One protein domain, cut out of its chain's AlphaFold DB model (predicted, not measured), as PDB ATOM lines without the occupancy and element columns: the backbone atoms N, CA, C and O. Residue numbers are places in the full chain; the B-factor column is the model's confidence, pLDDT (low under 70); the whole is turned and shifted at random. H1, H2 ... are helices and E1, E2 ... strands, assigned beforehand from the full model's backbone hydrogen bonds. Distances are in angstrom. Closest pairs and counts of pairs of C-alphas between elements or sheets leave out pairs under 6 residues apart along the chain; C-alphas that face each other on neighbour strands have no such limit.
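What this domain is: This is residues 8 to 77 of the 78 residues of an uncharacterized protein of Verrucomicrobia bacterium (UniProt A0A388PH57). A small three-stranded antiparallel sheet has two helices side by side on one face: H1 over the inner strand E1, and H2 set beyond the strands next to the edge strand E3. The long link of residues 31 to 46 makes one end of the elongated outline, and the residues after H2 make the other. The printed part has 70 residues, with E1, E2, H1, E3 and H2 in that order along it; the sheet's order is E2, E1, E3, and the class is mixed, helices and strands. The whole is compact, with a radius of gyration of the C-alphas of 12.1 A, and spans 40 by 23 by 19 A.

Where its parts are: E1, residues 8 to 11, begins at C-alpha 8 (48.422, -4.984, 13.319) and is 9.9 A long. E2, residues 14 to 20, is 17.0 A long. H1, residues 22 to 30, is 12.3 A long. E3, residues 47 to 51, begins at C-alpha 47 (50.825, 4.592, 16.912) and is 13.7 A long. H2, residues 60 to 71, is 16.4 A long and ends at C-alpha 71 (51.850, -4.194, -2.081).

How they stand to each other: E1 and E2 form a hairpin, antiparallel at 163 degrees, with N 17 and O 9 at 2.8 A. E1 and E3 are antiparallel at 152 degrees, with N 10 and O 48 at 2.8 A and N 48 and O 10 at 2.9 A. E2, H1 and E3 form a split strand-helix-strand unit, two strands running the same way with E1 between them, and its crossover is right-handed. H1 and H2 are on the same face of the sheet, which gives two layers, helices over one face of a sheet. H1 has a height over the sheet of 9.3 A and runs along the strands, at 7 degrees to E1 on the local plane. H2 has a height of 6.3 A and lies over none of the strands; the closest C-alphas of E3 and H2, those of Gln 48 and Leu 60, are 5.4 A apart. H1 and H2 touch at a shallow tilt of 31 degrees, opposite ways, closest at the C-alphas of Ile 22 and Leu 67, 6.3 A apart. Each O i to N i+4 pair is within hydrogen-bond range in H1, and 7 of 8 are in H2.

The domain as a whole: The C-alphas farthest apart, those of Gly 40 and Ser 74, are 39.5 A apart. The printed part has no cut. The link from H1 to E3, 16 residues, is long; within it residues 36 to 37 pair antiparallel with 40 to 41. In the short link from E3 to H2, residues 58 to 59 pair antiparallel with residues 48 to 49 of E3. The mean pLDDT of the printed part is 79.5, and residues 12 to 15, 33 to 42 and 74 to 77 are under 70.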
ATOM      1  N   PHE A   8      49.007  -5.323  12.020       90.00
ATOM      2  CA  PHE A   8      48.422  -4.984  13.319       90.00
ATOM      3  C   PHE A   8      48.780  -3.547  13.687       90.00
ATOM      4  O   PHE A   8      49.914  -3.129  13.460       90.00
ATOM      5  N   ILE A   9      47.836  -2.812  14.269       87.75
ATOM      6  CA  ILE A   9      48.086  -1.495  14.864       87.75
ATOM      7  C   ILE A   9      48.397  -1.718  16.337       87.75
ATOM      8  O   ILE A   9      47.604  -2.334  17.045       87.75
ATOM      9  N   SER A  10      49.545  -1.245  16.795       84.75
ATOM     10  CA  SER A  10      49.957  -1.282  18.189       84.75
ATOM     11  C   SER A  10      49.973   0.125  18.763       84.75
ATOM     12  O   SER A  10      50.391   1.074  18.104       84.75
ATOM     13  N   TYR A  11      49.548   0.227  20.012       79.50
ATOM     14  CA  TYR A  11      49.571   1.449  20.800       79.50
ATOM     15  C   TYR A  11      50.480   1.201  22.006       79.50
ATOM     16  O   TYR A  11      50.467   0.090  22.538       79.50
ATOM     17  N   ASP A  12      51.246   2.201  22.446       67.19
ATOM     18  CA  ASP A  12      52.244   2.053  23.526       67.19
ATOM     19  C   ASP A  12      51.670   1.505  24.850       67.19
ATOM     20  O   ASP A  12      52.398   0.933  25.660       67.19
ATOM     21  N   THR A  13      50.361   1.642  25.079       61.47
ATOM     22  CA  THR A  13      49.707   1.305  26.356       61.47
ATOM     23  C   THR A  13      48.577   0.275  26.245       61.47
ATOM     24  O   THR A  13      47.905  -0.000  27.240       61.47
ATOM     25  N   VAL A  14      48.334  -0.316  25.067       63.09
ATOM     26  CA  VAL A  14      47.063  -1.012  24.771       63.09
ATOM     27  C   VAL A  14      47.260  -2.309  23.981       63.09
ATOM     28  O   VAL A  14      48.284  -2.531  23.339       63.09
ATOM     29  N   LYS A  15      46.227  -3.164  23.982       67.12
ATOM     30  CA  LYS A  15      46.086  -4.298  23.057       67.12
ATOM     31  C   LYS A  15      46.194  -3.831  21.602       67.12
ATOM     32  O   LYS A  15      45.523  -2.883  21.195       67.12
ATOM     33  N   SER A  16      46.986  -4.549  20.810       76.00
ATOM     34  CA  SER A  16      47.066  -4.338  19.367       76.00
ATOM     35  C   SER A  16      45.727  -4.653  18.686       76.00
ATOM     36  O   SER A  16      45.057  -5.626  19.036       76.00
ATOM     37  N   HIS A  17      45.353  -3.853  17.691       82.81
ATOM     38  CA  HIS A  17      44.176  -4.059  16.848       82.81
ATOM     39  C   HIS A  17      44.551  -4.764  15.539       82.81
ATOM     40  O   HIS A  17      45.564  -4.437  14.920       82.81
ATOM     41  N   GLY A  18      43.719  -5.711  15.102       81.50
ATOM     42  CA  GLY A  18      43.909  -6.489  13.874       81.50
ATOM     43  C   GLY A  18      43.446  -7.947  14.026       81.50
ATOM     44  O   GLY A  18      42.745  -8.259  14.992       81.50
ATOM     45  N   PRO A  19      43.851  -8.854  13.116       87.06
ATOM     46  CA  PRO A  19      44.747  -8.619  11.984       87.06
ATOM     47  C   PRO A  19      44.028  -7.966  10.792       87.06
ATOM     48  O   PRO A  19      42.884  -8.292  10.488       87.06
ATOM     49  N   TYR A  20      44.735  -7.084  10.090       88.19
ATOM     50  CA  TYR A  20      44.284  -6.376   8.891       88.19
ATOM     51  C   TYR A  20      45.040  -6.861   7.658       88.19
ATOM     52  O   TYR A  20      46.195  -7.289   7.755       88.19
ATOM     53  N   THR A  21      44.431  -6.760   6.480       88.25
ATOM     54  CA  THR A  21      45.189  -6.863   5.230       88.25
ATOM     55  C   THR A  21      46.048  -5.608   5.043       88.25
ATOM     56  O   THR A  21      45.852  -4.595   5.718       88.25
ATOM     57  N   ILE A  22      47.015  -5.646   4.122       87.62
ATOM     58  CA  ILE A  22      47.822  -4.454   3.808       87.62
ATOM     59  C   ILE A  22      46.934  -3.307   3.291       87.62
ATOM     60  O   ILE A  22      47.204  -2.149   3.597       87.62
ATOM     61  N   GLN A  23      45.881  -3.624   2.530       86.81
ATOM     62  CA  GLN A  23      44.940  -2.629   2.007       86.81
ATOM     63  C   GLN A  23      44.115  -2.008   3.132       86.81
ATOM     64  O   GLN A  23      44.157  -0.790   3.282       86.81
ATOM     65  N   ASP A  24      43.487  -2.831   3.979       88.75
ATOM     66  CA  ASP A  24      42.702  -2.334   5.119       88.75
ATOM     67  C   ASP A  24      43.569  -1.483   6.050       88.75
ATOM     68  O   ASP A  24      43.134  -0.454   6.547       88.75
ATOM     69  N   MET A  25      44.832  -1.870   6.259       90.31
ATOM     70  CA  MET A  25      45.771  -1.094   7.066       90.31
ATOM     71  C   MET A  25      46.090   0.269   6.439       90.31
ATOM     72  O   MET A  25      46.187   1.265   7.149       90.31
ATOM     73  N   LEU A  26      46.271   0.339   5.119       88.81
ATOM     74  CA  LEU A  26      46.521   1.608   4.430       88.81
ATOM     75  C   LEU A  26      45.301   2.531   4.467       88.81
ATOM     76  O   LEU A  26      45.474   3.738   4.648       88.81
ATOM     77  N   GLU A  27      44.099   1.975   4.319       88.88
ATOM     78  CA  GLU A  27      42.846   2.709   4.510       88.88
ATOM     79  C   GLU A  27      42.746   3.215   5.946       88.88
ATOM     80  O   GLU A  27      42.545   4.409   6.160       88.88
ATOM     81  N   GLU A  28      43.030   2.350   6.917       86.56
ATOM     82  CA  GLU A  28      42.925   2.693   8.326       86.56
ATOM     83  C   GLU A  28      43.921   3.784   8.731       86.56
ATOM     84  O   GLU A  28      43.546   4.710   9.443       86.56
ATOM     85  N   ILE A  29      45.153   3.757   8.203       86.12
ATOM     86  CA  ILE A  29      46.148   4.835   8.358       86.12
ATOM     87  C   ILE A  29      45.656   6.152   7.728       86.12
ATOM     88  O   ILE A  29      45.892   7.235   8.283       86.12
ATOM     89  N   ALA A  30      45.006   6.087   6.561       84.50
ATOM     90  CA  ALA A  30      44.511   7.262   5.844       84.50
ATOM     91  C   ALA A  30      43.319   7.915   6.556       84.50
ATOM     92  O   ALA A  30      43.230   9.142   6.595       84.50
ATOM     93  N   THR A  31      42.444   7.110   7.160       81.19
ATOM     94  CA  THR A  31      41.295   7.569   7.950       81.19
ATOM     95  C   THR A  31      41.609   7.728   9.435       81.19
ATOM     96  O   THR A  31      40.699   7.977  10.228       81.19
ATOM     97  N   PHE A  32      42.875   7.576   9.835       75.19
ATOM     98  CA  PHE A  32      43.282   7.684  11.231       75.19
ATOM     99  C   PHE A  32      43.157   9.142  11.705       75.19
ATOM    100  O   PHE A  32      44.075   9.952  11.579       75.19
ATOM    101  N   GLY A  33      41.979   9.494  12.209       65.88
ATOM    102  CA  GLY A  33      41.701  10.760  12.880       65.88
ATOM    103  C   GLY A  33      41.858  10.651  14.401       65.88
ATOM    104  O   GLY A  33      42.160   9.571  14.911       65.88
ATOM    105  N   PRO A  34      41.621  11.750  15.137       61.75
ATOM    106  CA  PRO A  34      41.497  11.695  16.588       61.75
ATOM    107  C   PRO A  34      40.328  10.769  16.945       61.75
ATOM    108  O   PRO A  34      39.167  11.081  16.684       61.75
ATOM    109  N   ARG A  35      40.647   9.597  17.492       64.19
ATOM    110  CA  ARG A  35      39.668   8.659  18.045       64.19
ATOM    111  C   ARG A  35      39.722   8.790  19.559       64.19
ATOM    112  O   ARG A  35      40.794   8.676  20.152       64.19
ATOM    113  N   GLU A  36      38.569   9.049  20.167       54.50
ATOM    114  CA  GLU A  36      38.411   8.855  21.603       54.50
ATOM    115  C   GLU A  36      38.357   7.352  21.847       54.50
ATOM    116  O   GLU A  36      37.446   6.663  21.386       54.50
ATOM    117  N   PHE A  37      39.375   6.832  22.516       62.50
ATOM    118  CA  PHE A  37      39.319   5.497  23.080       62.50
ATOM    119  C   PHE A  37      38.944   5.609  24.558       62.50
ATOM    120  O   PHE A  37      39.124   6.664  25.167       62.50
ATOM    121  N   ASP A  38      38.491   4.511  25.166       55.03
ATOM    122  CA  ASP A  38      38.103   4.471  26.589       55.03
ATOM    123  C   ASP A  38      39.227   4.919  27.557       55.03
ATOM    124  O   ASP A  38      38.983   5.177  28.733       55.03
ATOM    125  N   PHE A  39      40.466   5.025  27.070       62.50
ATOM    126  CA  PHE A  39      41.666   5.439  27.803       62.50
ATOM    127  C   PHE A  39      42.203   6.827  27.394       62.50
ATOM    128  O   PHE A  39      43.296   7.206  27.811       62.50
ATOM    129  N   GLY A  40      41.438   7.596  26.613       64.06
ATOM    130  CA  GLY A  40      41.770   8.960  26.195       64.06
ATOM    131  C   GLY A  40      42.111   9.096  24.710       64.06
ATOM    132  O   GLY A  40      41.990   8.156  23.921       64.06
ATOM    133  N   ALA A  41      42.513  10.306  24.316       65.62
ATOM    134  CA  ALA A  41      42.924  10.602  22.949       65.62
ATOM    135  C   ALA A  41      44.268   9.926  22.637       65.62
ATOM    136  O   ALA A  41      45.250  10.132  23.352       65.62
ATOM    137  N   ILE A  42      44.319   9.135  21.561       69.06
ATOM    138  CA  ILE A  42      45.577   8.578  21.054       69.06
ATOM    139  C   ILE A  42      46.232   9.586  20.119       69.06
ATOM    140  O   ILE A  42      45.653   9.970  19.100       69.06
ATOM    141  N   ASP A  43      47.468   9.954  20.440       72.44
ATOM    142  CA  ASP A  43      48.324  10.699  19.529       72.44
ATOM    143  C   ASP A  43      48.835   9.777  18.410       72.44
ATOM    144  O   ASP A  43      49.365   8.694  18.676       72.44
ATOM    145  N   ARG A  44      48.715  10.226  17.154       73.56
ATOM    146  CA  ARG A  44      49.240   9.536  15.965       73.56
ATOM    147  C   ARG A  44      50.722   9.193  16.098       73.56
ATOM    148  O   ARG A  44      51.141   8.174  15.555       73.56
ATOM    149  N   GLU A  45      51.496  10.006  16.813       78.31
ATOM    150  CA  GLU A  45      52.935   9.785  17.007       78.31
ATOM    151  C   GLU A  45      53.246   8.533  17.842       78.31
ATOM    152  O   GLU A  45      54.307   7.929  17.690       78.31
ATOM    153  N   THR A  46      52.295   8.093  18.670       79.56
ATOM    154  CA  THR A  46      52.425   6.899  19.526       79.56
ATOM    155  C   THR A  46      51.933   5.616  18.858       79.56
ATOM    156  O   THR A  46      52.035   4.524  19.423       79.56
ATOM    157  N   VAL A  47      51.390   5.724  17.643       85.00
ATOM    158  CA  VAL A  47      50.825   4.592  16.912       85.00
ATOM    159  C   VAL A  47      51.908   3.910  16.094       85.00
ATOM    160  O   VAL A  47      52.557   4.514  15.233       85.00
ATOM    161  N   GLN A  48      52.053   2.611  16.317       89.94
ATOM    162  CA  GLN A  48      52.957   1.760  15.562       89.94
ATOM    163  C   GLN A  48      52.174   0.725  14.761       89.94
ATOM    164  O   GLN A  48      51.076   0.316  15.123       89.94
ATOM    165  N   VAL A  49      52.752   0.263  13.663       90.75
ATOM    166  CA  VAL A  49      52.181  -0.772  12.808       90.75
ATOM    167  C   VAL A  49      53.181  -1.903  12.661       90.75
ATOM    168  O   VAL A  49      54.358  -1.695  12.359       90.75
ATOM    169  N   TRP A  50      52.698  -3.121  12.852       89.38
ATOM    170  CA  TRP A  50      53.436  -4.349  12.603       89.38
ATOM    171  C   TRP A  50      52.916  -5.029  11.339       89.38
ATOM    172  O   TRP A  50      51.712  -5.032  11.097       89.38
ATOM    173  N   ASN A  51      53.803  -5.653  10.561       89.00
ATOM    174  CA  ASN A  51      53.450  -6.530   9.444       89.00
ATOM    175  C   ASN A  51      54.247  -7.841   9.540       89.00
ATOM    176  O   ASN A  51      55.445  -7.823   9.833       89.00
ATOM    177  N   LEU A  52      53.598  -8.979   9.265       78.00
ATOM    178  CA  LEU A  52      54.243 -10.289   9.138       78.00
ATOM    179  C   LEU A  52      55.276 -10.286   7.994       78.00
ATOM    180  O   LEU A  52      54.974 -10.522   6.821       78.00
ATOM    181  N   GLY A  53      56.527 -10.023   8.367       78.00
ATOM    182  CA  GLY A  53      57.669  -9.898   7.463       78.00
ATOM    183  C   GLY A  53      58.625  -8.767   7.839       78.00
ATOM    184  O   GLY A  53      59.721  -8.696   7.282       78.00
ATOM    185  N   TRP A  54      58.233  -7.892   8.765       87.31
ATOM    186  CA  TRP A  54      59.089  -6.835   9.295       87.31
ATOM    187  C   TRP A  54      59.847  -7.309  10.539       87.31
ATOM    188  O   TRP A  54      59.484  -8.304  11.163       87.31
ATOM    189  N   ARG A  55      60.948  -6.623  10.875       86.00
ATOM    190  CA  ARG A  55      61.779  -6.944  12.053       86.00
ATOM    191  C   ARG A  55      61.320  -6.233  13.326       86.00
ATOM    192  O   ARG A  55      61.532  -6.752  14.414       86.00
ATOM    193  N   SER A  56      60.730  -5.052  13.185       87.06
ATOM    194  CA  SER A  56      60.217  -4.208  14.270       87.06
ATOM    195  C   SER A  56      58.915  -3.539  13.818       87.06
ATOM    196  O   SER A  56      58.685  -3.376  12.612       87.06
ATOM    197  N   ALA A  57      58.066  -3.152  14.770       89.31
ATOM    198  CA  ALA A  57      56.925  -2.296  14.470       89.31
ATOM    199  C   ALA A  57      57.446  -0.928  14.010       89.31
ATOM    200  O   ALA A  57      58.513  -0.491  14.441       89.31
ATOM    201  N   GLN A  58      56.740  -0.295  13.080       91.81
ATOM    202  CA  GLN A  58      57.139   0.985  12.499       91.81
ATOM    203  C   GLN A  58      56.138   2.064  12.909       91.81
ATOM    204  O   GLN A  58      54.942   1.770  12.932       91.81
ATOM    205  N   PRO A  59      56.570   3.307  13.171       90.75
ATOM    206  CA  PRO A  59      55.656   4.433  13.340       90.75
ATOM    207  C   PRO A  59      54.709   4.568  12.143       90.75
ATOM    208  O   PRO A  59      55.096   4.264  11.011       90.75
ATOM    209  N   LEU A  60      53.491   5.055  12.380       88.06
ATOM    210  CA  LEU A  60      52.410   5.125  11.389       88.06
ATOM    211  C   LEU A  60      52.846   5.695  10.015       88.06
ATOM    212  O   LEU A  60      52.570   5.096   8.972       88.06
ATOM    213  N   GLU A  61      53.585   6.810  10.001       86.25
ATOM    214  CA  GLU A  61      54.057   7.459   8.763       86.25
ATOM    215  C   GLU A  61      55.085   6.609   7.994       86.25
ATOM    216  O   GLU A  61      55.046   6.505   6.762       86.25
ATOM    217  N   GLN A  62      55.986   5.934   8.712       90.62
ATOM    218  CA  GLN A  62      56.968   5.034   8.107       90.62
ATOM    219  C   GLN A  62      56.303   3.748   7.608       90.62
ATOM    220  O   GLN A  62      56.595   3.275   6.505       90.62
ATOM    221  N   ALA A  63      55.356   3.224   8.386       90.81
ATOM    222  CA  ALA A  63      54.593   2.039   8.041       90.81
ATOM    223  C   ALA A  63      53.839   2.214   6.723       90.81
ATOM    224  O   ALA A  63      53.897   1.329   5.873       90.81
ATOM    225  N   LYS A  64      53.209   3.374   6.501       90.50
ATOM    226  CA  LYS A  64      52.531   3.694   5.236       90.50
ATOM    227  C   LYS A  64      53.444   3.481   4.027       90.50
ATOM    228  O   LYS A  64      53.067   2.802   3.074       90.50
ATOM    229  N   SER A  65      54.662   4.018   4.081       90.12
ATOM    230  CA  SER A  65      55.636   3.897   2.989       90.12
ATOM    231  C   SER A  65      56.052   2.443   2.748       90.12
ATOM    232  O   SER A  65      56.145   2.001   1.601       90.12
ATOM    233  N   PHE A  66      56.266   1.674   3.816       90.00
ATOM    234  CA  PHE A  66      56.673   0.271   3.709       90.00
ATOM    235  C   PHE A  66      55.537  -0.635   3.226       90.00
ATOM    236  O   PHE A  66      55.775  -1.506   2.396       90.00
ATOM    237  N   LEU A  67      54.301  -0.399   3.668       89.62
ATOM    238  CA  LEU A  67      53.116  -1.132   3.214       89.62
ATOM    239  C   LEU A  67      52.839  -0.899   1.726       89.62
ATOM    240  O   LEU A  67      52.567  -1.849   0.993       89.62
ATOM    241  N   LEU A  68      52.991   0.342   1.249       88.69
ATOM    242  CA  LEU A  68      52.904   0.658  -0.180       88.69
ATOM    243  C   LEU A  68      53.988  -0.057  -0.999       88.69
ATOM    244  O   LEU A  68      53.728  -0.490  -2.123       88.69
ATOM    245  N   ALA A  69      55.199  -0.198  -0.452       87.25
ATOM    246  CA  ALA A  69      56.259  -0.982  -1.083       87.25
ATOM    247  C   ALA A  69      55.960  -2.492  -1.044       87.25
ATOM    248  O   ALA A  69      56.240  -3.197  -2.012       87.25
ATOM    249  N   ASP A  70      55.362  -2.986   0.040       84.00
ATOM    250  CA  ASP A  70      54.980  -4.388   0.192       84.00
ATOM    251  C   ASP A  70      53.855  -4.795  -0.762       84.00
ATOM    252  O   ASP A  70      53.943  -5.880  -1.329       84.00
ATOM    253  N   LEU A  71      52.877  -3.927  -1.055       80.31
ATOM    254  CA  LEU A  71      51.850  -4.194  -2.081       80.31
ATOM    255  C   LEU A  71      52.436  -4.513  -3.461       80.31
ATOM    256  O   LEU A  71      51.825  -5.230  -4.248       80.31
ATOM    257  N   ARG A  72      53.630  -3.994  -3.764       79.19
ATOM    258  CA  ARG A  72      54.316  -4.248  -5.038       79.19
ATOM    259  C   ARG A  72      55.032  -5.599  -5.065       79.19
ATOM    260  O   ARG A  72      55.509  -6.008  -6.120       79.19
ATOM    261  N   LYS A  73      55.153  -6.292  -3.927       77.94
ATOM    262  CA  LYS A  73      55.807  -7.602  -3.844       77.94
ATOM    263  C   LYS A  73      54.827  -8.694  -4.265       77.94
ATOM    264  O   LYS A  73      53.733  -8.801  -3.717       77.94
ATOM    265  N   SER A  74      55.269  -9.586  -5.152       62.59
ATOM    266  CA  SER A  74      54.429 -10.648  -5.729       62.59
ATOM    267  C   SER A  74      53.750 -11.555  -4.697       62.59
ATOM    268  O   SER A  74      52.661 -12.050  -4.959       62.59
ATOM    269  N   LYS A  75      54.338 -11.733  -3.503       69.19
ATOM    270  CA  LYS A  75      53.754 -12.548  -2.420       69.19
ATOM    271  C   LYS A  75      52.437 -12.007  -1.843       69.19
ATOM    272  O   LYS A  75      51.738 -12.763  -1.180       69.19
ATOM    273  N   TYR A  76      52.124 -10.729  -2.061       59.41
ATOM    274  CA  TYR A  76      50.887 -10.089  -1.593       59.41
ATOM    275  C   TYR A  76      49.950  -9.681  -2.745       59.41
ATOM    276  O   TYR A  76      48.868  -9.165  -2.492       59.41
ATOM    277  N   ALA A  77      50.359  -9.907  -3.999       52.88
ATOM    278  CA  ALA A  77      49.602  -9.572  -5.209       52.88
ATOM    279  C   ALA A  77      48.771 -10.757  -5.760       52.88
ATOM    280  O   ALA A  77      48.269 -10.682  -6.880       52.88
TER     281      ALA A  77